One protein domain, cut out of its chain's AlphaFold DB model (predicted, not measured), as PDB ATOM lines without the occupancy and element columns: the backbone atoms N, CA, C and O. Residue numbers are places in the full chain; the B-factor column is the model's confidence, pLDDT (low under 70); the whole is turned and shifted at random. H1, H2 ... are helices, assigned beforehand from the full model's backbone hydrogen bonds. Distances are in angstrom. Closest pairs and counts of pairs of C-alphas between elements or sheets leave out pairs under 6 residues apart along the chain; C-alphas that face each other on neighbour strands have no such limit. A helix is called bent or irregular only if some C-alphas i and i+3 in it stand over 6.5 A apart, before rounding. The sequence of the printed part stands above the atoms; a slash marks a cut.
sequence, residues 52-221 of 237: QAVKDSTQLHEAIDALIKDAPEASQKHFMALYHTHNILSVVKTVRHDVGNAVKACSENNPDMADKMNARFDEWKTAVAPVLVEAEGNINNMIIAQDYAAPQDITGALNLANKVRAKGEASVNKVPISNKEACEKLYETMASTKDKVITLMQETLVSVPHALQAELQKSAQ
ATOM      1  N   GLN A  52     154.461 237.879 199.507       88.06
ATOM      2  CA  GLN A  52     155.103 236.577 199.382       88.06
ATOM      3  C   GLN A  52     156.470 236.657 198.680       88.06
ATOM      4  O   GLN A  52     157.359 235.881 199.027       88.06
ATOM      5  N   ALA A  53     156.652 237.559 197.709       87.69
ATOM      6  CA  ALA A  53     157.950 237.787 197.072       87.69
ATOM      7  C   ALA A  53     158.957 238.385 198.066       87.69
ATOM      8  O   ALA A  53     160.099 237.935 198.118       87.69
ATOM      9  N   VAL A  54     158.508 239.317 198.917       90.69
ATOM     10  CA  VAL A  54     159.324 239.859 200.016       90.69
ATOM     11  C   VAL A  54     159.743 238.742 200.971       90.69
ATOM     12  O   VAL A  54     160.931 238.577 201.227       90.69
ATOM     13  N   LYS A  55     158.792 237.918 201.426       93.38
ATOM     14  CA  LYS A  55     159.075 236.793 202.327       93.38
ATOM     15  C   LYS A  55     160.091 235.810 201.742       93.38
ATOM     16  O   LYS A  55     161.013 235.411 202.441       93.38
ATOM     17  N   ASP A  56     159.926 235.410 200.483       92.00
ATOM     18  CA  ASP A  56     160.852 234.473 199.839       92.00
ATOM     19  C   ASP A  56     162.258 235.077 199.678       92.00
ATOM     20  O   ASP A  56     163.246 234.370 199.859       92.00
ATOM     21  N   SER A  57     162.354 236.376 199.372       93.81
ATOM     22  CA  SER A  57     163.634 237.093 199.305       93.81
ATOM     23  C   SER A  57     164.325 237.147 200.671       93.81
ATOM     24  O   SER A  57     165.513 236.860 200.776       93.81
ATOM     25  N   THR A  58     163.579 237.423 201.747       96.75
ATOM     26  CA  THR A  58     164.104 237.354 203.120       96.75
ATOM     27  C   THR A  58     164.625 235.957 203.452       96.75
ATOM     28  O   THR A  58     165.746 235.833 203.928       96.75
ATOM     29  N   GLN A  59     163.868 234.904 203.124       96.81
ATOM     30  CA  GLN A  59     164.295 233.518 203.356       96.81
ATOM     31  C   GLN A  59     165.571 233.155 202.589       96.81
ATOM     32  O   GLN A  59     166.396 232.401 203.097       96.81
ATOM     33  N   LEU A  60     165.738 233.673 201.370       97.44
ATOM     34  CA  LEU A  60     166.968 233.484 200.606       97.44
ATOM     35  C   LEU A  60     168.161 234.167 201.284       97.44
ATOM     36  O   LEU A  60     169.205 233.536 201.416       97.44
ATOM     37  N   HIS A  61     168.013 235.418 201.729       97.31
ATOM     38  CA  HIS A  61     169.084 236.124 202.439       97.31
ATOM     39  C   HIS A  61     169.472 235.409 203.734       97.31
ATOM     40  O   HIS A  61     170.651 235.166 203.955       97.31
ATOM     41  N   GLU A  62     168.493 234.987 204.538       97.75
ATOM     42  CA  GLU A  62     168.746 234.225 205.766       97.75
ATOM     43  C   GLU A  62     169.481 232.906 205.483       97.75
ATOM     44  O   GLU A  62     170.401 232.542 206.213       97.75
ATOM     45  N   ALA A  63     169.108 232.199 204.410       97.62
ATOM     46  CA  ALA A  63     169.776 230.966 204.004       97.62
ATOM     47  C   ALA A  63     171.222 231.208 203.542       97.62
ATOM     48  O   ALA A  63     172.098 230.409 203.856       97.62
ATOM     49  N   ILE A  64     171.481 232.299 202.816       97.31
ATOM     50  CA  ILE A  64     172.836 232.685 202.404       97.31
ATOM     51  C   ILE A  64     173.674 233.068 203.625       97.31
ATOM     52  O   ILE A  64     174.769 232.536 203.791       97.31
ATOM     53  N   ASP A  65     173.155 233.923 204.508       97.12
ATOM     54  CA  ASP A  65     173.859 234.367 205.714       97.12
ATOM     55  C   ASP A  65     174.238 233.181 206.606       97.12
ATOM     56  O   ASP A  65     175.364 233.109 207.095       97.12
ATOM     57  N   ALA A  66     173.332 232.211 206.770       96.25
ATOM     58  CA  ALA A  66     173.597 230.997 207.538       96.25
ATOM     59  C   ALA A  66     174.751 230.152 206.968       96.25
ATOM     60  O   ALA A  66     175.404 229.439 207.727       96.25
ATOM     61  N   LEU A  67     175.014 230.230 205.659       95.81
ATOM     62  CA  LEU A  67     176.098 229.492 205.007       95.81
ATOM     63  C   LEU A  67     177.459 230.182 205.145       95.81
ATOM     64  O   LEU A  67     178.477 229.495 205.187       95.81
ATOM     65  N   ILE A  68     177.495 231.519 205.172       95.31
ATOM     66  CA  ILE A  68     178.754 232.265 204.994       95.31
ATOM     67  C   ILE A  68     179.177 233.119 206.187       95.31
ATOM     68  O   ILE A  68     180.349 233.475 206.265       95.31
ATOM     69  N   LYS A  69     178.274 233.452 207.117       94.94
ATOM     70  CA  LYS A  69     178.545 234.435 208.181       94.94
ATOM     71  C   LYS A  69     179.765 234.092 209.039       94.94
ATOM     72  O   LYS A  69     180.548 234.982 209.357       94.94
ATOM     73  N   ASP A  70     179.911 232.818 209.392       94.38
ATOM     74  CA  ASP A  70     180.995 232.332 210.252       94.38
ATOM     75  C   ASP A  70     182.082 231.584 209.452       94.38
ATOM     76  O   ASP A  70     183.015 231.021 210.025       94.38
ATOM     77  N   ALA A  71     181.974 231.570 208.119       93.00
ATOM     78  CA  ALA A  71     182.932 230.905 207.247       93.00
ATOM     79  C   ALA A  71     184.190 231.776 207.040       93.00
ATOM     80  O   ALA A  71     184.084 233.006 206.999       93.00
ATOM     81  N   PRO A  72     185.381 231.176 206.844       94.06
ATOM     82  CA  PRO A  72     186.579 231.913 206.447       94.06
ATOM     83  C   PRO A  72     186.359 232.716 205.158       94.06
ATOM     84  O   PRO A  72     185.605 232.289 204.285       94.06
ATOM     85  N   GLU A  73     187.059 233.842 204.987       91.75
ATOM     86  CA  GLU A  73     186.900 234.724 203.815       91.75
ATOM     87  C   GLU A  73     187.007 233.965 202.480       91.75
ATOM     88  O   GLU A  73     186.208 234.185 201.569       91.75
ATOM     89  N   ALA A  74     187.950 233.025 202.371       88.69
ATOM     90  CA  ALA A  74     188.115 232.199 201.176       88.69
ATOM     91  C   ALA A  74     186.868 231.343 200.875       88.69
ATOM     92  O   ALA A  74     186.438 231.253 199.724       88.69
ATOM     93  N   SER A  75     186.235 230.780 201.906       92.31
ATOM     94  CA  SER A  75     184.985 230.020 201.796       92.31
ATOM     95  C   SER A  75     183.807 230.913 201.407       92.31
ATOM     96  O   SER A  75     183.001 230.529 200.560       92.31
ATOM     97  N   GLN A  76     183.735 232.138 201.941       94.00
ATOM     98  CA  GLN A  76     182.718 233.115 201.534       94.00
ATOM     99  C   GLN A  76     182.868 233.482 200.051       94.00
ATOM    100  O   GLN A  76     181.893 233.446 199.300       94.00
ATOM    101  N   LYS A  77     184.097 233.769 199.599       91.56
ATOM    102  CA  LYS A  77     184.403 234.028 198.181       91.56
ATOM    103  C   LYS A  77     184.021 232.840 197.302       91.56
ATOM    104  O   LYS A  77     183.391 233.035 196.262       91.56
ATOM    105  N   HIS A  78     184.341 231.620 197.736       91.88
ATOM    106  CA  HIS A  78     183.951 230.399 197.035       91.88
ATOM    107  C   HIS A  78     182.432 230.259 196.919       91.88
ATOM    108  O   HIS A  78     181.916 229.954 195.844       91.88
ATOM    109  N   PHE A  79     181.694 230.480 198.008       94.88
ATOM    110  CA  PHE A  79     180.238 230.430 197.973       94.88
ATOM    111  C   PHE A  79     179.662 231.476 197.014       94.88
ATOM    112  O   PHE A  79     178.807 231.153 196.194       94.88
ATOM    113  N   MET A  80     180.152 232.717 197.065       93.44
ATOM    114  CA  MET A  80     179.658 233.792 196.202       93.44
ATOM    115  C   MET A  80     179.949 233.527 194.722       93.44
ATOM    116  O   MET A  80     179.089 233.779 193.878       93.44
ATOM    117  N   ALA A  81     181.113 232.955 194.406       91.50
ATOM    118  CA  ALA A  81     181.431 232.448 193.075       91.50
ATOM    119  C   ALA A  81     180.396 231.416 192.600       91.50
ATOM    120  O   ALA A  81     179.756 231.601 191.564       91.50
ATOM    121  N   LEU A  82     180.172 230.373 193.402       93.62
ATOM    122  CA  LEU A  82     179.197 229.315 193.139       93.62
ATOM    123  C   LEU A  82     177.779 229.882 192.947       93.62
ATOM    124  O   LEU A  82     177.094 229.536 191.979       93.62
ATOM    125  N   TYR A  83     177.353 230.796 193.821       95.19
ATOM    126  CA  TYR A  83     176.047 231.452 193.771       95.19
ATOM    127  C   TYR A  83     175.865 232.290 192.497       95.19
ATOM    128  O   TYR A  83     174.840 232.176 191.817       95.19
ATOM    129  N   HIS A  84     176.855 233.108 192.129       92.56
ATOM    130  CA  HIS A  84     176.822 233.906 190.902       92.56
ATOM    131  C   HIS A  84     176.776 233.027 189.653       92.56
ATOM    132  O   HIS A  84     175.919 233.233 188.791       92.56
ATOM    133  N   THR A  85     177.629 232.008 189.589       91.69
ATOM    134  CA  THR A  85     177.651 231.021 188.510       91.69
ATOM    135  C   THR A  85     176.286 230.342 188.342       91.69
ATOM    136  O   THR A  85     175.744 230.306 187.235       91.69
ATOM    137  N   HIS A  86     175.672 229.875 189.435       95.06
ATOM    138  CA  HIS A  86     174.326 229.306 189.396       95.06
ATOM    139  C   HIS A  86     173.280 230.314 188.894       95.06
ATOM    140  O   HIS A  86     172.411 229.970 188.092       95.06
ATOM    141  N   ASN A  87     173.351 231.573 189.329       94.69
ATOM    142  CA  ASN A  87     172.398 232.592 188.897       94.69
ATOM    143  C   ASN A  87     172.500 232.910 187.404       94.69
ATOM    144  O   ASN A  87     171.462 233.045 186.754       94.69
ATOM    145  N   ILE A  88     173.714 232.984 186.855       92.94
ATOM    146  CA  ILE A  88     173.938 233.169 185.415       92.94
ATOM    147  C   ILE A  88     173.358 231.983 184.643       92.94
ATOM    148  O   ILE A  88     172.590 232.187 183.702       92.94
ATOM    149  N   LEU A  89     173.635 230.753 185.088       94.50
ATOM    150  CA  LEU A  89     173.066 229.545 184.492       94.50
ATOM    151  C   LEU A  89     171.530 229.597 184.457       94.50
ATOM    152  O   LEU A  89     170.918 229.331 183.419       94.50
ATOM    153  N   SER A  90     170.894 229.965 185.571       95.50
ATOM    154  CA  SER A  90     169.436 230.077 185.636       95.50
ATOM    155  C   SER A  90     168.887 231.167 184.714       95.50
ATOM    156  O   SER A  90     167.879 230.935 184.054       95.50
ATOM    157  N   VAL A  91     169.560 232.317 184.596       93.94
ATOM    158  CA  VAL A  91     169.170 233.369 183.639       93.94
ATOM    159  C   VAL A  91     169.249 232.863 182.200       93.94
ATOM    160  O   VAL A  91     168.314 233.072 181.429       93.94
ATOM    161  N   VAL A  92     170.308 232.140 181.828       94.31
ATOM    162  CA  VAL A  92     170.427 231.572 180.475       94.31
ATOM    163  C   VAL A  92     169.309 230.562 180.195       94.31
ATOM    164  O   VAL A  92     168.753 230.551 179.093       94.31
ATOM    165  N   LYS A  93     168.920 229.744 181.184       95.38
ATOM    166  CA  LYS A  93     167.767 228.833 181.066       95.38
ATOM    167  C   LYS A  93     166.458 229.592 180.837       95.38
ATOM    168  O   LYS A  93     165.697 229.200 179.950       95.38
ATOM    169  N   THR A  94     166.221 230.684 181.566       94.50
ATOM    170  CA  THR A  94     165.056 231.558 181.351       94.50
ATOM    171  C   THR A  94     165.066 232.155 179.945       94.50
ATOM    172  O   THR A  94     164.073 232.044 179.231       94.50
ATOM    173  N   VAL A  95     166.192 232.719 179.496       93.00
ATOM    174  CA  VAL A  95     166.316 233.298 178.146       93.00
ATOM    175  C   VAL A  95     166.026 232.248 177.074       93.00
ATOM    176  O   VAL A  95     165.251 232.503 176.157       93.00
ATOM    177  N   ARG A  96     166.582 231.038 177.205       95.25
ATOM    178  CA  ARG A  96     166.291 229.917 176.298       95.25
ATOM    179  C   ARG A  96     164.796 229.600 176.235       95.25
ATOM    180  O   ARG A  96     164.272 229.358 175.148       95.25
ATOM    181  N   HIS A  97     164.131 229.554 177.387       95.38
ATOM    182  CA  HIS A  97     162.696 229.299 177.473       95.38
ATOM    183  C   HIS A  97     161.883 230.415 176.800       95.38
ATOM    184  O   HIS A  97     161.016 230.132 175.974       95.38
ATOM    185  N   ASP A  98     162.204 231.675 177.086       93.94
ATOM    186  CA  ASP A  98     161.491 232.833 176.546       93.94
ATOM    187  C   ASP A  98     161.682 232.986 175.032       93.94
ATOM    188  O   ASP A  98     160.709 233.223 174.316       93.94
ATOM    189  N   VAL A  99     162.898 232.763 174.517       95.00
ATOM    190  CA  VAL A  99     163.155 232.708 173.068       95.00
ATOM    191  C   VAL A  99     162.346 231.584 172.423       95.00
ATOM    192  O   VAL A  99     161.757 231.793 171.367       95.00
ATOM    193  N   GLY A 100     162.246 230.416 173.066       96.62
ATOM    194  CA  GLY A 100     161.412 229.317 172.577       96.62
ATOM    195  C   GLY A 100     159.928 229.674 172.500       96.62
ATOM    196  O   GLY A 100     159.272 229.377 171.500       96.62
ATOM    197  N   ASN A 101     159.403 230.368 173.512       96.12
ATOM    198  CA  ASN A 101     158.025 230.860 173.501       96.12
ATOM    199  C   ASN A 101     157.799 231.906 172.404       96.12
ATOM    200  O   ASN A 101     156.777 231.859 171.721       96.12
ATOM    201  N   ALA A 102     158.757 232.810 172.193       96.06
ATOM    202  CA  ALA A 102     158.693 233.801 171.125       96.06
ATOM    203  C   ALA A 102     158.761 233.150 169.732       96.06
ATOM    204  O   ALA A 102     157.975 233.490 168.856       96.06
ATOM    205  N   VAL A 103     159.628 232.153 169.531       97.56
ATOM    206  CA  VAL A 103     159.710 231.362 168.289       97.56
ATOM    207  C   VAL A 103     158.396 230.639 168.007       97.56
ATOM    208  O   VAL A 103     157.915 230.664 166.871       97.56
ATOM    209  N   LYS A 104     157.787 230.039 169.037       97.56
ATOM    210  CA  LYS A 104     156.470 229.405 168.931       97.56
ATOM    211  C   LYS A 104     155.404 230.420 168.513       97.56
ATOM    212  O   LYS A 104     154.736 230.200 167.507       97.56
ATOM    213  N   ALA A 105     155.304 231.548 169.216       97.38
ATOM    214  CA  ALA A 105     154.345 232.606 168.897       97.38
ATOM    215  C   ALA A 105     154.554 233.169 167.479       97.38
ATOM    216  O   ALA A 105     153.592 233.340 166.733       97.38
ATOM    217  N   CYS A 106     155.802 233.396 167.067       97.50
ATOM    218  CA  CYS A 106     156.138 233.826 165.714       97.50
ATOM    219  C   CYS A 106     155.722 232.809 164.650       97.50
ATOM    220  O   CYS A 106     155.190 233.211 163.619       97.50
ATOM    221  N   SER A 107     155.935 231.516 164.898       97.50
ATOM    222  CA  SER A 107     155.588 230.440 163.960       97.50
ATOM    223  C   SER A 107     154.074 230.264 163.813       97.50
ATOM    224  O   SER A 107     153.591 230.028 162.711       97.50
ATOM    225  N   GLU A 108     153.324 230.404 164.911       97.50
ATOM    226  CA  GLU A 108     151.856 230.333 164.912       97.50
ATOM    227  C   GLU A 108     151.223 231.524 164.173       97.50
ATOM    228  O   GLU A 108     150.243 231.344 163.452       97.50
ATOM    229  N   ASN A 109     151.792 232.727 164.315       97.81
ATOM    230  CA  ASN A 109     151.258 233.948 163.698       97.81
ATOM    231  C   ASN A 109     151.800 234.230 162.286       97.81
ATOM    232  O   ASN A 109     151.155 234.947 161.524       97.81
ATOM    233  N   ASN A 110     152.956 233.668 161.916       97.62
ATOM    234  CA  ASN A 110     153.606 233.869 160.615       97.62
ATOM    235  C   ASN A 110     154.038 232.508 160.032       97.62
ATOM    236  O   ASN A 110     155.221 232.149 160.096       97.62
ATOM    237  N   PRO A 111     153.098 231.715 159.478       98.06
ATOM    238  CA  PRO A 111     153.387 230.358 159.009       98.06
ATOM    239  C   PRO A 111     154.464 230.288 157.916       98.06
ATOM    240  O   PRO A 111     155.185 229.299 157.830       98.06
ATOM    241  N   ASP A 112     154.626 231.349 157.117       98.12
ATOM    242  CA  ASP A 112     155.686 231.489 156.106       98.12
ATOM    243  C   ASP A 112     157.100 231.527 156.711       98.12
ATOM    244  O   ASP A 112     158.088 231.281 156.018       98.12
ATOM    245  N   MET A 113     157.213 231.824 158.007       97.06
ATOM    246  CA  MET A 113     158.475 231.896 158.739       97.06
ATOM    247  C   MET A 113     158.704 230.715 159.689       97.06
ATOM    248  O   MET A 113     159.793 230.615 160.257       97.06
ATOM    249  N   ALA A 114     157.719 229.834 159.873       97.94
ATOM    250  CA  ALA A 114     157.754 228.797 160.901       97.94
ATOM    251  C   ALA A 114     158.996 227.899 160.790       97.94
ATOM    252  O   ALA A 114     159.731 227.732 161.765       97.94
ATOM    253  N   ASP A 115     159.289 227.382 159.596       98.31
ATOM    254  CA  ASP A 115     160.414 226.464 159.388       98.31
ATOM    255  C   ASP A 115     161.762 227.129 159.692       98.31
ATOM    256  O   ASP A 115     162.577 226.572 160.430       98.31
ATOM    257  N   LYS A 116     161.990 228.356 159.197       97.12
ATOM    258  CA  LYS A 116     163.251 229.078 159.447       97.12
ATOM    259  C   LYS A 116     163.419 229.459 160.922       97.12
ATOM    260  O   LYS A 116     164.535 229.404 161.436       97.12
ATOM    261  N   MET A 117     162.331 229.822 161.606       97.69
ATOM    262  CA  MET A 117     162.349 230.180 163.027       97.69
ATOM    263  C   MET A 117     162.669 228.968 163.900       97.69
ATOM    264  O   MET A 117     163.569 229.040 164.738       97.69
ATOM    265  N   ASN A 118     161.985 227.844 163.664       98.25
ATOM    266  CA  ASN A 118     162.225 226.602 164.393       98.25
ATOM    267  C   ASN A 118     163.639 226.073 164.144       98.25
ATOM    268  O   ASN A 118     164.351 225.787 165.103       98.25
ATOM    269  N   ALA A 119     164.093 226.044 162.886       98.06
ATOM    270  CA  ALA A 119     165.445 225.609 162.546       98.06
ATOM    271  C   ALA A 119     166.520 226.470 163.232       98.06
ATOM    272  O   ALA A 119     167.466 225.937 163.815       98.06
ATOM    273  N   ARG A 120     166.361 227.803 163.227       97.06
ATOM    274  CA  ARG A 120     167.301 228.714 163.899       97.06
ATOM    275  C   ARG A 120     167.304 228.520 165.415       97.06
ATOM    276  O   ARG A 120     168.369 228.544 166.028       97.06
ATOM    277  N   PHE A 121     166.140 228.311 166.028       97.75
ATOM    278  CA  PHE A 121     166.060 228.039 167.461       97.75
ATOM    279  C   PHE A 121     166.648 226.673 167.832       97.75
ATOM    280  O   PHE A 121     167.295 226.541 168.871       97.75
ATOM    281  N   ASP A 122     166.470 225.655 166.992       98.06
ATOM    282  CA  ASP A 122     167.078 224.339 167.183       98.06
ATOM    283  C   ASP A 122     168.605 224.392 167.083       98.06
ATOM    284  O   ASP A 122     169.287 223.823 167.941       98.06
ATOM    285  N   GLU A 123     169.148 225.141 166.118       96.69
ATOM    286  CA  GLU A 123     170.586 225.426 166.025       96.69
ATOM    287  C   GLU A 123     171.089 226.108 167.307       96.69
ATOM    288  O   GLU A 123     172.054 225.654 167.926       96.69
ATOM    289  N   TRP A 124     170.392 227.159 167.749       95.81
ATOM    290  CA  TRP A 124     170.716 227.896 168.971       95.81
ATOM    291  C   TRP A 124     170.730 226.980 170.202       95.81
ATOM    292  O   TRP A 124     171.714 226.940 170.941       95.81
ATOM    293  N   LYS A 125     169.672 226.183 170.405       96.56
ATOM    294  CA  LYS A 125     169.565 225.238 171.530       96.56
ATOM    295  C   LYS A 125     170.681 224.204 171.505       96.56
ATOM    296  O   LYS A 125     171.217 223.881 172.561       96.56
ATOM    297  N   THR A 126     170.993 223.678 170.325       97.31
ATOM    298  CA  THR A 126     172.023 222.650 170.144       97.31
ATOM    299  C   THR A 126     173.402 223.195 170.493       97.31
ATOM    300  O   THR A 126     174.168 222.508 171.160       97.31
ATOM    301  N   ALA A 127     173.701 224.440 170.118       95.81
ATOM    302  CA  ALA A 127     174.970 225.082 170.447       95.81
ATOM    303  C   ALA A 127     175.100 225.418 171.944       95.81
ATOM    304  O   ALA A 127     176.169 225.256 172.526       95.81
ATOM    305  N   VAL A 128     174.014 225.863 172.581       94.38
ATOM    306  CA  VAL A 128     174.022 226.280 173.993       94.38
ATOM    307  C   VAL A 128     173.955 225.086 174.959       94.38
ATOM    308  O   VAL A 128     174.470 225.166 176.073       94.38
ATOM    309  N   ALA A 129     173.339 223.967 174.563       95.44
ATOM    310  CA  ALA A 129     173.100 222.828 175.454       95.44
ATOM    311  C   ALA A 129     174.368 222.220 176.092       95.44
ATOM    312  O   ALA A 129     174.334 222.013 177.305       95.44
ATOM    313  N   PRO A 130     175.475 221.965 175.365       94.75
ATOM    314  CA  PRO A 130     176.693 221.429 175.973       94.75
ATOM    315  C   PRO A 130     177.256 222.336 177.069       94.75
ATOM    316  O   PRO A 130     177.639 221.850 178.128       94.75
ATOM    317  N   VAL A 131     177.221 223.654 176.854       91.81
ATOM    318  CA  VAL A 131     177.737 224.635 177.816       91.81
ATOM    319  C   VAL A 131     176.877 224.677 179.081       91.81
ATOM    320  O   VAL A 131     177.408 224.795 180.180       91.81
ATOM    321  N   LEU A 132     175.553 224.508 178.960       94.06
ATOM    322  CA  LEU A 132     174.670 224.376 180.126       94.06
ATOM    323  C   LEU A 132     174.989 223.121 180.950       94.06
ATOM    324  O   LEU A 132     175.006 223.190 182.175       94.06
ATOM    325  N   VAL A 133     175.251 221.990 180.288       95.12
ATOM    326  CA  VAL A 133     175.621 220.734 180.964       95.12
ATOM    327  C   VAL A 133     176.964 220.878 181.679       95.12
ATOM    328  O   VAL A 133     177.102 220.458 182.825       95.12
ATOM    329  N   GLU A 134     177.944 221.505 181.030       91.50
ATOM    330  CA  GLU A 134     179.246 221.792 181.633       91.50
ATOM    331  C   GLU A 134     179.115 222.721 182.851       91.50
ATOM    332  O   GLU A 134     179.680 222.432 183.907       91.50
ATOM    333  N   ALA A 135     178.300 223.776 182.750       91.00
ATOM    334  CA  ALA A 135     177.996 224.690 183.851       91.00
ATOM    335  C   ALA A 135     177.414 223.970 185.072       91.00
ATOM    336  O   ALA A 135     177.840 224.203 186.203       91.00
ATOM    337  N   GLU A 136     176.438 223.092 184.840       93.75
ATOM    338  CA  GLU A 136     175.808 222.278 185.881       93.75
ATOM    339  C   GLU A 136     176.817 221.333 186.532       93.75
ATOM    340  O   GLU A 136     176.866 221.232 187.758       93.75
ATOM    341  N   GLY A 137     177.658 220.685 185.722       93.00
ATOM    342  CA  GLY A 137     178.755 219.854 186.209       93.00
ATOM    343  C   GLY A 137     179.720 220.636 187.099       93.00
ATOM    344  O   GLY A 137     180.054 220.176 188.189       93.00
ATOM    345  N   ASN A 138     180.109 221.843 186.685       90.06
ATOM    346  CA  ASN A 138     180.996 222.700 187.465       90.06
ATOM    347  C   ASN A 138     180.366 223.126 188.800       90.06
ATOM    348  O   ASN A 138     181.014 223.034 189.838       90.06
ATOM    349  N   ILE A 139     179.087 223.518 188.807       93.81
ATOM    350  CA  ILE A 139     178.360 223.838 190.049       93.81
ATOM    351  C   ILE A 139     178.351 222.641 190.995       93.81
ATOM    352  O   ILE A 139     178.690 222.792 192.166       93.81
ATOM    353  N   ASN A 140     178.021 221.450 190.496       95.19
ATOM    354  CA  ASN A 140     178.005 220.241 191.317       95.19
ATOM    355  C   ASN A 140     179.393 219.926 191.888       95.19
ATOM    356  O   ASN A 140     179.510 219.596 193.066       95.19
ATOM    357  N   ASN A 141     180.446 220.092 191.087       92.62
ATOM    358  CA  ASN A 141     181.819 219.915 191.552       92.62
ATOM    359  C   ASN A 141     182.186 220.936 192.634       92.62
ATOM    360  O   ASN A 141     182.760 220.545 193.643       92.62
ATOM    361  N   MET A 142     181.812 222.211 192.480       92.31
ATOM    362  CA  MET A 142     182.028 223.237 193.508       92.31
ATOM    363  C   MET A 142     181.273 222.920 194.808       92.31
ATOM    364  O   MET A 142     181.814 223.127 195.890       92.31
ATOM    365  N   ILE A 143     180.047 222.386 194.725       95.56
ATOM    366  CA  ILE A 143     179.269 221.954 195.901       95.56
ATOM    367  C   ILE A 143     179.952 220.781 196.625       95.56
ATOM    368  O   ILE A 143     179.928 220.728 197.853       95.56
ATOM    369  N   ILE A 144     180.539 219.840 195.880       93.94
ATOM    370  CA  ILE A 144     181.213 218.656 196.438       93.94
ATOM    371  C   ILE A 144     182.593 219.004 197.007       93.94
ATOM    372  O   ILE A 144     182.990 218.435 198.018       93.94
ATOM    373  N   ALA A 145     183.337 219.885 196.338       90.62
ATOM    374  CA  ALA A 145     184.725 220.192 196.672       90.62
ATOM    375  C   ALA A 145     184.875 221.108 197.892       90.62
ATOM    376  O   ALA A 145     185.943 221.134 198.499       90.62
ATOM    377  N   GLN A 146     183.838 221.868 198.232       92.06
ATOM    378  CA  GLN A 146     183.843 222.712 199.421       92.06
ATOM    379  C   GLN A 146     183.582 221.913 200.706       92.06
ATOM    380  O   GLN A 146     182.912 220.882 200.681       92.06
ATOM    381  N   ASP A 147     184.069 222.426 201.835       93.81
ATOM    382  CA  ASP A 147     183.979 221.802 203.160       93.81
ATOM    383  C   ASP A 147     183.335 222.700 204.237       93.81
ATOM    384  O   ASP A 147     183.199 222.280 205.387       93.81
ATOM    385  N   TYR A 148     182.909 223.918 203.886       93.00
ATOM    386  CA  TYR A 148     182.371 224.898 204.839       93.00
ATOM    387  C   TYR A 148     180.879 224.714 205.140       93.00
ATOM    388  O   TYR A 148     180.389 225.227 206.144       93.00
ATOM    389  N   ALA A 149     180.143 224.004 204.289       96.62
ATOM    390  CA  ALA A 149     178.728 223.721 204.487       96.62
ATOM    391  C   ALA A 149     178.353 222.343 203.943       96.62
ATOM    392  O   ALA A 149     179.040 221.754 203.107       96.62
ATOM    393  N   ALA A 150     177.220 221.811 204.391       96.94
ATOM    394  CA  ALA A 150     176.745 220.553 203.851       96.94
ATOM    395  C   ALA A 150     176.124 220.759 202.447       96.94
ATOM    396  O   ALA A 150     175.404 221.742 202.229       96.94
ATOM    397  N   PRO A 151     176.335 219.833 201.488       97.19
ATOM    398  CA  PRO A 151     175.848 219.977 200.111       97.19
ATOM    399  C   PRO A 151     174.349 220.286 199.980       97.19
ATOM    400  O   PRO A 151     173.938 221.041 199.092       97.19
ATOM    401  N   GLN A 152     173.520 219.720 200.863       97.94
ATOM    402  CA  GLN A 152     172.076 219.957 200.856       97.94
ATOM    403  C   GLN A 152     171.696 221.396 201.221       97.94
ATOM    404  O   GLN A 152     170.714 221.903 200.680       97.94
ATOM    405  N   ASP A 153     172.471 222.065 202.076       97.81
ATOM    406  CA  ASP A 153     172.167 223.423 202.531       97.81
ATOM    407  C   ASP A 153     172.494 224.429 201.422       97.81
ATOM    408  O   ASP A 153     171.666 225.280 201.086       97.81
ATOM    409  N   ILE A 154     173.637 224.242 200.745       97.94
ATOM    410  CA  ILE A 154     173.989 225.006 199.539       97.94
ATOM    411  C   ILE A 154     172.922 224.805 198.461       97.94
ATOM    412  O   ILE A 154     172.367 225.772 197.942       97.94
ATOM    413  N   THR A 155     172.576 223.550 198.155       97.69
ATOM    414  CA  THR A 155     171.536 223.230 197.162       97.69
ATOM    415  C   THR A 155     170.189 223.858 197.537       97.69
ATOM    416  O   THR A 155     169.466 224.356 196.672       97.69
ATOM    417  N   GLY A 156     169.854 223.882 198.830       97.56
ATOM    418  CA  GLY A 156     168.669 224.543 199.365       97.56
ATOM    419  C   GLY A 156     168.648 226.045 199.073       97.56
ATOM    420  O   GLY A 156     167.658 226.543 198.529       97.56
ATOM    421  N   ALA A 157     169.745 226.752 199.354       97.75
ATOM    422  CA  ALA A 157     169.876 228.181 199.064       97.75
ATOM    423  C   ALA A 157     169.774 228.480 197.556       97.75
ATOM    424  O   ALA A 157     169.036 229.378 197.143       97.75
ATOM    425  N   LEU A 158     170.430 227.680 196.709       97.88
ATOM    426  CA  LEU A 158     170.340 227.817 195.250       97.88
ATOM    427  C   LEU A 158     168.907 227.606 194.727       97.88
ATOM    428  O   LEU A 158     168.425 228.346 193.863       97.88
ATOM    429  N   ASN A 159     168.179 226.637 195.289       97.12
ATOM    430  CA  ASN A 159     166.778 226.396 194.949       97.12
ATOM    431  C   ASN A 159     165.860 227.544 195.392       97.12
ATOM    432  O   ASN A 159     164.952 227.921 194.646       97.12
ATOM    433  N   LEU A 160     166.105 228.139 196.564       96.88
ATOM    434  CA  LEU A 160     165.402 229.351 196.995       96.88
ATOM    435  C   LEU A 160     165.644 230.510 196.021       96.88
ATOM    436  O   LEU A 160     164.688 231.193 195.652       96.88
ATOM    437  N   ALA A 161     166.870 230.676 195.516       97.06
ATOM    438  CA  ALA A 161     167.178 231.687 194.506       97.06
ATOM    439  C   ALA A 161     166.379 231.474 193.210       97.06
ATOM    440  O   ALA A 161     165.804 232.418 192.664       97.06
ATOM    441  N   ASN A 162     166.262 230.225 192.747       96.12
ATOM    442  CA  ASN A 162     165.414 229.887 191.598       96.12
ATOM    443  C   ASN A 162     163.933 230.187 191.856       96.12
ATOM    444  O   ASN A 162     163.261 230.728 190.980       96.12
ATOM    445  N   LYS A 163     163.430 229.891 193.057       95.19
ATOM    446  CA  LYS A 163     162.047 230.186 193.448       95.19
ATOM    447  C   LYS A 163     161.761 231.690 193.459       95.19
ATOM    448  O   LYS A 163     160.736 232.112 192.923       95.19
ATOM    449  N   VAL A 164     162.654 232.492 194.045       95.75
ATOM    450  CA  VAL A 164     162.543 233.961 194.061       95.75
ATOM    451  C   VAL A 164     162.519 234.500 192.631       95.75
ATOM    452  O   VAL A 164     161.622 235.268 192.284       95.75
ATOM    453  N   ARG A 165     163.435 234.031 191.773       94.44
ATOM    454  CA  ARG A 165     163.484 234.422 190.358       94.44
ATOM    455  C   ARG A 165     162.198 234.075 189.616       94.44
ATOM    456  O   ARG A 165     161.616 234.956 188.996       94.44
ATOM    457  N   ALA A 166     161.723 232.833 189.721       92.62
ATOM    458  CA  ALA A 166     160.512 232.387 189.031       92.62
ATOM    459  C   ALA A 166     159.285 233.239 189.400       92.62
ATOM    460  O   ALA A 166     158.448 233.534 188.551       92.62
ATOM    461  N   LYS A 167     159.188 233.688 190.658       91.44
ATOM    462  CA  LYS A 167     158.130 234.615 191.088       91.44
ATOM    463  C   LYS A 167     158.297 236.014 190.511       91.44
ATOM    464  O   LYS A 167     157.303 236.608 190.106       91.44
ATOM    465  N   GLY A 168     159.526 236.522 190.469       89.75
ATOM    466  CA  GLY A 168     159.836 237.781 189.797       89.75
ATOM    467  C   GLY A 168     159.438 237.731 188.322       89.75
ATOM    468  O   GLY A 168     158.691 238.585 187.856       89.75
ATOM    469  N   GLU A 169     159.827 236.676 187.612       90.31
ATOM    470  CA  GLU A 169     159.473 236.474 186.203       90.31
ATOM    471  C   GLU A 169     157.961 236.382 185.978       90.31
ATOM    472  O   GLU A 169     157.453 236.966 185.024       90.31
ATOM    473  N   ALA A 170     157.232 235.695 186.861       88.81
ATOM    474  CA  ALA A 170     155.775 235.581 186.779       88.81
ATOM    475  C   ALA A 170     155.040 236.907 187.038       88.81
ATOM    476  O   ALA A 170     153.880 237.044 186.655       88.81
ATOM    477  N   SER A 171     155.687 237.875 187.695       86.81
ATOM    478  CA  SER A 171     155.115 239.207 187.926       86.81
ATOM    479  C   SER A 171     155.263 240.151 186.729       86.81
ATOM    480  O   SER A 171     154.610 241.191 186.686       86.81
ATOM    481  N   VAL A 172     156.090 239.788 185.744       86.62
ATOM    482  CA  VAL A 172     156.292 240.579 184.530       86.62
ATOM    483  C   VAL A 172     155.262 240.170 183.484       86.62
ATOM    484  O   VAL A 172     155.211 239.016 183.060       86.62
ATOM    485  N   ASN A 173     154.467 241.133 183.018       86.38
ATOM    486  CA  ASN A 173     153.576 240.915 181.887       86.38
ATOM    487  C   ASN A 173     154.395 240.849 180.587       86.38
ATOM    488  O   ASN A 173     154.785 241.875 180.029       86.38
ATOM    489  N   LYS A 174     154.706 239.634 180.126       86.38
ATOM    490  CA  LYS A 174     155.465 239.416 178.891       86.38
ATOM    491  C   LYS A 174     154.529 239.544 177.689       86.38
ATOM    492  O   LYS A 174     153.688 238.676 177.464       86.38
ATOM    493  N   VAL A 175     154.702 240.596 176.891       86.81
ATOM    494  CA  VAL A 175     154.008 240.724 175.602       86.81
ATOM    495  C   VAL A 175     154.709 239.819 174.579       86.81
ATOM    496  O   VAL A 175     155.902 240.004 174.328       86.81
ATOM    497  N   PRO A 176     154.021 238.818 173.998       84.75
ATOM    498  CA  PRO A 176     154.652 237.878 173.084       84.75
ATOM    499  C   PRO A 176     154.995 238.541 171.745       84.75
ATOM    500  O   PRO A 176     154.154 239.180 171.105       84.75
ATOM    501  N   ILE A 177     156.227 238.323 171.287       90.44
ATOM    502  CA  ILE A 177     156.667 238.705 169.944       90.44
ATOM    503  C   ILE A 177     155.883 237.862 168.933       90.44
ATOM    504  O   ILE A 177     155.986 236.637 168.927       90.44
ATOM    505  N   SER A 178     155.064 238.516 168.115       92.50
ATOM    506  CA  SER A 178     154.152 237.837 167.181       92.50
ATOM    507  C   SER A 178     153.987 238.553 165.842       92.50
ATOM    508  O   SER A 178     153.684 237.898 164.845       92.50
ATOM    509  N   ASN A 179     154.210 239.869 165.780       96.19
ATOM    510  CA  ASN A 179     154.186 240.594 164.513       96.19
ATOM    511  C   ASN A 179     155.414 240.245 163.651       96.19
ATOM    512  O   ASN A 179     156.488 239.938 164.174       96.19
ATOM    513  N   LYS A 180     155.240 240.296 162.327       95.88
ATOM    514  CA  LYS A 180     156.235 239.821 161.360       95.88
ATOM    515  C   LYS A 180     157.597 240.502 161.505       95.88
ATOM    516  O   LYS A 180     158.607 239.810 161.582       95.88
ATOM    517  N   GLU A 181     157.620 241.828 161.606       96.38
ATOM    518  CA  GLU A 181     158.852 242.619 161.729       96.38
ATOM    519  C   GLU A 181     159.651 242.236 162.985       96.38
ATOM    520  O   GLU A 181     160.847 241.947 162.924       96.38
ATOM    521  N   ALA A 182     158.982 242.130 164.134       96.31
ATOM    522  CA  ALA A 182     159.630 241.729 165.374       96.31
ATOM    523  C   ALA A 182     160.098 240.261 165.337       96.31
ATOM    524  O   ALA A 182     161.141 239.930 165.903       96.31
ATOM    525  N   CYS A 183     159.379 239.381 164.631       97.19
ATOM    526  CA  CYS A 183     159.812 238.005 164.387       97.19
ATOM    527  C   CYS A 183     161.048 237.928 163.479       97.19
ATOM    528  O   CYS A 183     161.934 237.105 163.718       97.19
ATOM    529  N   GLU A 184     161.150 238.790 162.465       96.75
ATOM    530  CA  GLU A 184     162.348 238.915 161.626       96.75
ATOM    531  C   GLU A 184     163.530 239.423 162.454       96.75
ATOM    532  O   GLU A 184     164.613 238.834 162.413       96.75
ATOM    533  N   LYS A 185     163.303 240.411 163.325       96.69
ATOM    534  CA  LYS A 185     164.342 240.885 164.241       96.69
ATOM    535  C   LYS A 185     164.802 239.809 165.223       96.69
ATOM    536  O   LYS A 185     166.001 239.671 165.491       96.69
ATOM    537  N   LEU A 186     163.873 239.019 165.759       96.00
ATOM    538  CA  LEU A 186     164.197 237.876 166.611       96.00
ATOM    539  C   LEU A 186     165.053 236.850 165.851       96.00
ATOM    540  O   LEU A 186     166.076 236.400 166.368       96.00
ATOM    541  N   TYR A 187     164.686 236.523 164.610       96.19
ATOM    542  CA  TYR A 187     165.455 235.621 163.750       96.19
ATOM    543  C   TYR A 187     166.913 236.066 163.567       96.19
ATOM    544  O   TYR A 187     167.840 235.259 163.717       96.19
ATOM    545  N   GLU A 188     167.117 237.349 163.263       95.25
ATOM    546  CA  GLU A 188     168.443 237.944 163.072       95.25
ATOM    547  C   GLU A 188     169.271 237.910 164.359       95.25
ATOM    548  O   GLU A 188     170.432 237.495 164.364       95.25
ATOM    549  N   THR A 189     168.662 238.318 165.472       95.19
ATOM    550  CA  THR A 189     169.365 238.471 166.749       95.19
ATOM    551  C   THR A 189     169.725 237.138 167.393       95.19
ATOM    552  O   THR A 189     170.775 237.076 168.036       95.19
ATOM    553  N   MET A 190     168.954 236.064 167.160       93.69
ATOM    554  CA  MET A 190     169.248 234.722 167.686       93.69
ATOM    555  C   MET A 190     170.679 234.258 167.376       93.69
ATOM    556  O   MET A 190     171.326 233.671 168.238       93.69
ATOM    557  N   ALA A 191     171.216 234.543 166.185       87.12
ATOM    558  CA  ALA A 191     172.597 234.165 165.868       87.12
ATOM    559  C   ALA A 191     173.606 234.891 166.772       87.12
ATOM    560  O   ALA A 191     174.471 234.261 167.366       87.12
ATOM    561  N   SER A 192     173.446 236.206 166.942       89.06
ATOM    562  CA  SER A 192     174.351 237.007 167.774       89.06
ATOM    563  C   SER A 192     174.238 236.690 169.269       89.06
ATOM    564  O   SER A 192     175.226 236.765 169.997       89.06
ATOM    565  N   THR A 193     173.041 236.338 169.751       91.62
ATOM    566  CA  THR A 193     172.833 236.007 171.164       91.62
ATOM    567  C   THR A 193     173.372 234.625 171.503       91.62
ATOM    568  O   THR A 193     173.840 234.446 172.622       91.62
ATOM    569  N   LYS A 194     173.370 233.677 170.551       91.50
ATOM    570  CA  LYS A 194     174.021 232.362 170.686       91.50
ATOM    571  C   LYS A 194     175.468 232.518 171.145       91.50
ATOM    572  O   LYS A 194     175.834 232.018 172.205       91.50
ATOM    573  N   ASP A 195     176.252 233.261 170.369       92.38
ATOM    574  CA  ASP A 195     177.691 233.384 170.590       92.38
ATOM    575  C   ASP A 195     177.975 234.154 171.883       92.38
ATOM    576  O   ASP A 195     178.764 233.704 172.707       92.38
ATOM    577  N   LYS A 196     177.239 235.246 172.139       92.38
ATOM    578  CA  LYS A 196     177.367 236.027 173.384       92.38
ATOM    579  C   LYS A 196     177.052 235.211 174.636       92.38
ATOM    580  O   LYS A 196     177.745 235.350 175.636       92.38
ATOM    581  N   VAL A 197     176.009 234.379 174.601       91.12
ATOM    582  CA  VAL A 197     175.632 233.517 175.731       91.12
ATOM    583  C   VAL A 197     176.689 232.439 175.966       91.12
ATOM    584  O   VAL A 197     177.042 232.186 177.116       91.12
ATOM    585  N   ILE A 198     177.214 231.833 174.898       91.94
ATOM    586  CA  ILE A 198     178.297 230.850 174.999       91.94
ATOM    587  C   ILE A 198     179.546 231.499 175.600       91.94
ATOM    588  O   ILE A 198     180.059 230.979 176.587       91.94
ATOM    589  N   THR A 199     179.982 232.649 175.078       91.75
ATOM    590  CA  THR A 199     181.137 233.391 175.607       91.75
ATOM    591  C   THR A 199     180.937 233.768 177.068       91.75
ATOM    592  O   THR A 199     181.788 233.443 177.888       91.75
ATOM    593  N   LEU A 200     179.794 234.366 177.422       89.88
ATOM    594  CA  LEU A 200     179.488 234.736 178.804       89.88
ATOM    595  C   LEU A 200     179.582 233.528 179.740       89.88
ATOM    596  O   LEU A 200     180.180 233.623 180.810       89.88
ATOM    597  N   MET A 201     178.996 232.392 179.356       88.31
ATOM    598  CA  MET A 201     179.065 231.174 180.160       88.31
ATOM    599  C   MET A 201     180.496 230.638 180.244       88.31
ATOM    600  O   MET A 201     180.962 230.340 181.333       88.31
ATOM    601  N   GLN A 202     181.243 230.574 179.147       88.19
ATOM    602  CA  GLN A 202     182.636 230.120 179.185       88.19
ATOM    603  C   GLN A 202     183.503 231.018 180.080       88.19
ATOM    604  O   GLN A 202     184.227 230.519 180.937       88.19
ATOM    605  N   GLU A 203     183.377 232.338 179.961       85.38
ATOM    606  CA  GLU A 203     184.127 233.290 180.779       85.38
ATOM    607  C   GLU A 203     183.760 233.187 182.261       85.38
ATOM    608  O   GLU A 203     184.641 233.212 183.115       85.38
ATOM    609  N   THR A 204     182.480 233.025 182.590       80.38
ATOM    610  CA  THR A 204     182.009 233.014 183.989       80.38
ATOM    611  C   THR A 204     182.152 231.660 184.678       80.38
ATOM    612  O   THR A 204     182.243 231.607 185.903       80.38
ATOM    613  N   LEU A 205     182.194 230.564 183.921       71.38
ATOM    614  CA  LEU A 205     182.263 229.207 184.464       71.38
ATOM    615  C   LEU A 205     183.693 228.665 184.519       71.38
ATOM    616  O   LEU A 205     183.999 227.882 185.416       71.38
ATOM    617  N   VAL A 206     184.569 229.088 183.601       65.31
ATOM    618  CA  VAL A 206     185.937 228.553 183.482       65.31
ATOM    619  C   VAL A 206     186.972 229.406 184.226       65.31
ATOM    620  O   VAL A 206     187.964 228.871 184.715       65.31
ATOM    621  N   SER A 207     186.765 230.722 184.362       60.97
ATOM    622  CA  SER A 207     187.794 231.618 184.930       60.97
ATOM    623  C   SER A 207     187.838 231.645 186.464       60.97
ATOM    624  O   SER A 207     188.908 231.809 187.052       60.97
ATOM    625  N   VAL A 208     186.696 231.446 187.127       62.50
ATOM    626  CA  VAL A 208     186.582 231.549 188.589       62.50
ATOM    627  C   VAL A 208     187.315 230.421 189.339       62.50
ATOM    628  O   VAL A 208     188.000 230.728 190.317       62.50
ATOM    629  N   PRO A 209     187.289 229.148 188.888       62.59
ATOM    630  CA  PRO A 209     188.005 228.071 189.569       62.59
ATOM    631  C   PRO A 209     189.517 228.298 189.683       62.59
ATOM    632  O   PRO A 209     190.094 227.963 190.711       62.59
ATOM    633  N   HIS A 210     190.175 228.894 188.681       64.31
ATOM    634  CA  HIS A 210     191.637 229.038 188.689       64.31
ATOM    635  C   HIS A 210     192.145 230.087 189.683       64.31
ATOM    636  O   HIS A 210     193.086 229.816 190.428       64.31
ATOM    637  N   ALA A 211     191.521 231.267 189.719       65.06
ATOM    638  CA  ALA A 211     191.906 232.318 190.661       65.06
ATOM    639  C   ALA A 211     191.627 231.890 192.109       65.06
ATOM    640  O   ALA A 211     192.448 232.096 193.000       65.06
ATOM    641  N   LEU A 212     190.493 231.223 192.321       70.19
ATOM    642  CA  LEU A 212     190.070 230.781 193.637       70.19
ATOM    643  C   LEU A 212     190.887 229.581 194.145       70.19
ATOM    644  O   LEU A 212     191.225 229.532 195.323       70.19
ATOM    645  N   GLN A 213     191.266 228.641 193.270       70.19
ATOM    646  CA  GLN A 213     192.156 227.531 193.638       70.19
ATOM    647  C   GLN A 213     193.520 228.027 194.122       70.19
ATOM    648  O   GLN A 213     194.046 227.481 195.089       70.19
ATOM    649  N   ALA A 214     194.075 229.069 193.497       75.69
ATOM    650  CA  ALA A 214     195.342 229.651 193.930       75.69
ATOM    651  C   ALA A 214     195.238 230.298 195.324       75.69
ATOM    652  O   ALA A 214     196.122 230.104 196.157       75.69
ATOM    653  N   GLU A 215     194.148 231.022 195.605       75.69
ATOM    654  CA  GLU A 215     193.905 231.601 196.934       75.69
ATOM    655  C   GLU A 215     193.669 230.522 198.001       75.69
ATOM    656  O   GLU A 215     194.225 230.613 199.095       75.69
ATOM    657  N   LEU A 216     192.907 229.471 197.677       71.00
ATOM    658  CA  LEU A 216     192.655 228.353 198.588       71.00
ATOM    659  C   LEU A 216     193.944 227.596 198.919       71.00
ATOM    660  O   LEU A 216     194.226 227.366 200.093       71.00
ATOM    661  N   GLN A 217     194.764 227.278 197.912       77.31
ATOM    662  CA  GLN A 217     196.063 226.634 198.119       77.31
ATOM    663  C   GLN A 217     196.988 227.488 198.982       77.31
ATOM    664  O   GLN A 217     197.575 226.971 199.929       77.31
ATOM    665  N   LYS A 218     197.063 228.794 198.707       80.88
ATOM    666  CA  LYS A 218     197.858 229.722 199.512       80.88
ATOM    667  C   LYS A 218     197.384 229.751 200.967       80.88
ATOM    668  O   LYS A 218     198.198 229.615 201.870       80.88
ATOM    669  N   SER A 219     196.074 229.857 201.197       75.88
ATOM    670  CA  SER A 219     195.509 229.896 202.552       75.88
ATOM    671  C   SER A 219     195.758 228.603 203.344       75.88
ATOM    672  O   SER A 219     196.066 228.662 204.533       75.88
ATOM    673  N   ALA A 220     195.705 227.439 202.685       75.81
ATOM    674  CA  ALA A 220     196.052 226.156 203.294       75.81
ATOM    675  C   ALA A 220     197.547 226.064 203.647       75.81
ATOM    676  O   ALA A 220     197.906 225.499 204.680       75.81
ATOM    677  N   GLN A 221     198.412 226.638 202.809       78.00
ATOM    678  CA  GLN A 221     199.855 226.680 203.037       78.00
ATOM    679  C   GLN A 221     200.201 227.586 204.228       78.00
ATOM    680  O   GLN A 221     200.873 227.135 205.157       78.00
TER     681      GLN A 221
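What this domain is: This is residues 52 to 221 of the 237 residues of an uncharacterized protein of Alphaproteobacteria bacterium (UniProt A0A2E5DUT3). Three long helices, H2, H3 and H5, run nearly side by side with their centres in a triangle, and the shorter pair H1 and H4 packs side by side along one end of this group, splaying away from H2 toward the first residue of H1 and the last of H4. Together they make a loose up-and-down bundle of five helices, each running against the one before it. The printed part has 170 residues with five named helices in the order H1 to H5 and no named strand; the class is all helix. The whole is loose, with a radius of gyration of the C-alphas of 19.3 A, and flat, spanning 63 by 37 by 20 A.

Where its parts are: H1 covers residues 52 to 68, beginning with C-alpha 52 at (155.103, 236.577, 199.382). H2, residues 73 to 109, is 53.7 A long from first to last C-alpha and ends with C-alpha 109 at (151.258, 233.948, 163.698). H3, residues 111 to 145, is 50.0 A long, with a kink of 31 degrees near residue 128; it is irregular, C-alphas 112 and 115 being 7.6 A apart. H4 covers residues 151 to 171, 30.8 A. H5, residues 180 to 221, is 61.7 A long, kinks by 42 degrees near residue 191, and ends with C-alpha 221 at (199.855, 226.680, 203.037); it is neither bent nor irregular, but only just: C-alphas 206 and 209 are 6.4 A apart.

How they stand to each other: H2 is the hub, touching four helices. It forms a helical hairpin with H3 at a shallow tilt of 15 degrees, the closest C-alphas being those of Ser 107 and Ala 114, 4.1 A. H5 touches H2, running opposite ways at a shallow tilt of 13 degrees, closest at Cys 106 and Cys 183, C-alphas 5.7 A apart. With residues 187 to 205 alone H5 touches H3, the same way at 9 degrees, a shallow tilt; the C-alphas of Trp 124 and Lys 194 are closest, 5.8 A. H4 touches H2 with residues 158 to 162 alone, at a steep tilt of 38 degrees, closest at Tyr 83 and Leu 158, C-alphas 6.9 A apart. H3 and H4 form a hairpin, closest at the C-alphas of Ile 143 and Pro 151, 5.8 A. H1 touches H4, opposite ways at a shallow tilt of 25 degrees; the C-alphas of Ala 63 and Ala 157 are closest, 5.7 A. H1 and H2, also a hairpin, only just touch, with 3 pairs of C-alphas within 8 A, the closest being Ile 68 and Gln 76 at 5.3 A. H1 is apart from H3 and H5, and H4 is apart from H5. Every O i to N i+4 pair is within hydrogen-bond range in H1, H2 and H4; in H3 27 of 31 are, in H5 30 of 38.

The domain as a whole: The two C-alphas farthest apart, those of Asp 112 and Gln 221, are 64.6 A apart. The printed part has no cut. The links are tight but for the short one from H4 to H5, and no link is long. The mean pLDDT of the printed part is 91.8; residues 206 to 211 are under 70.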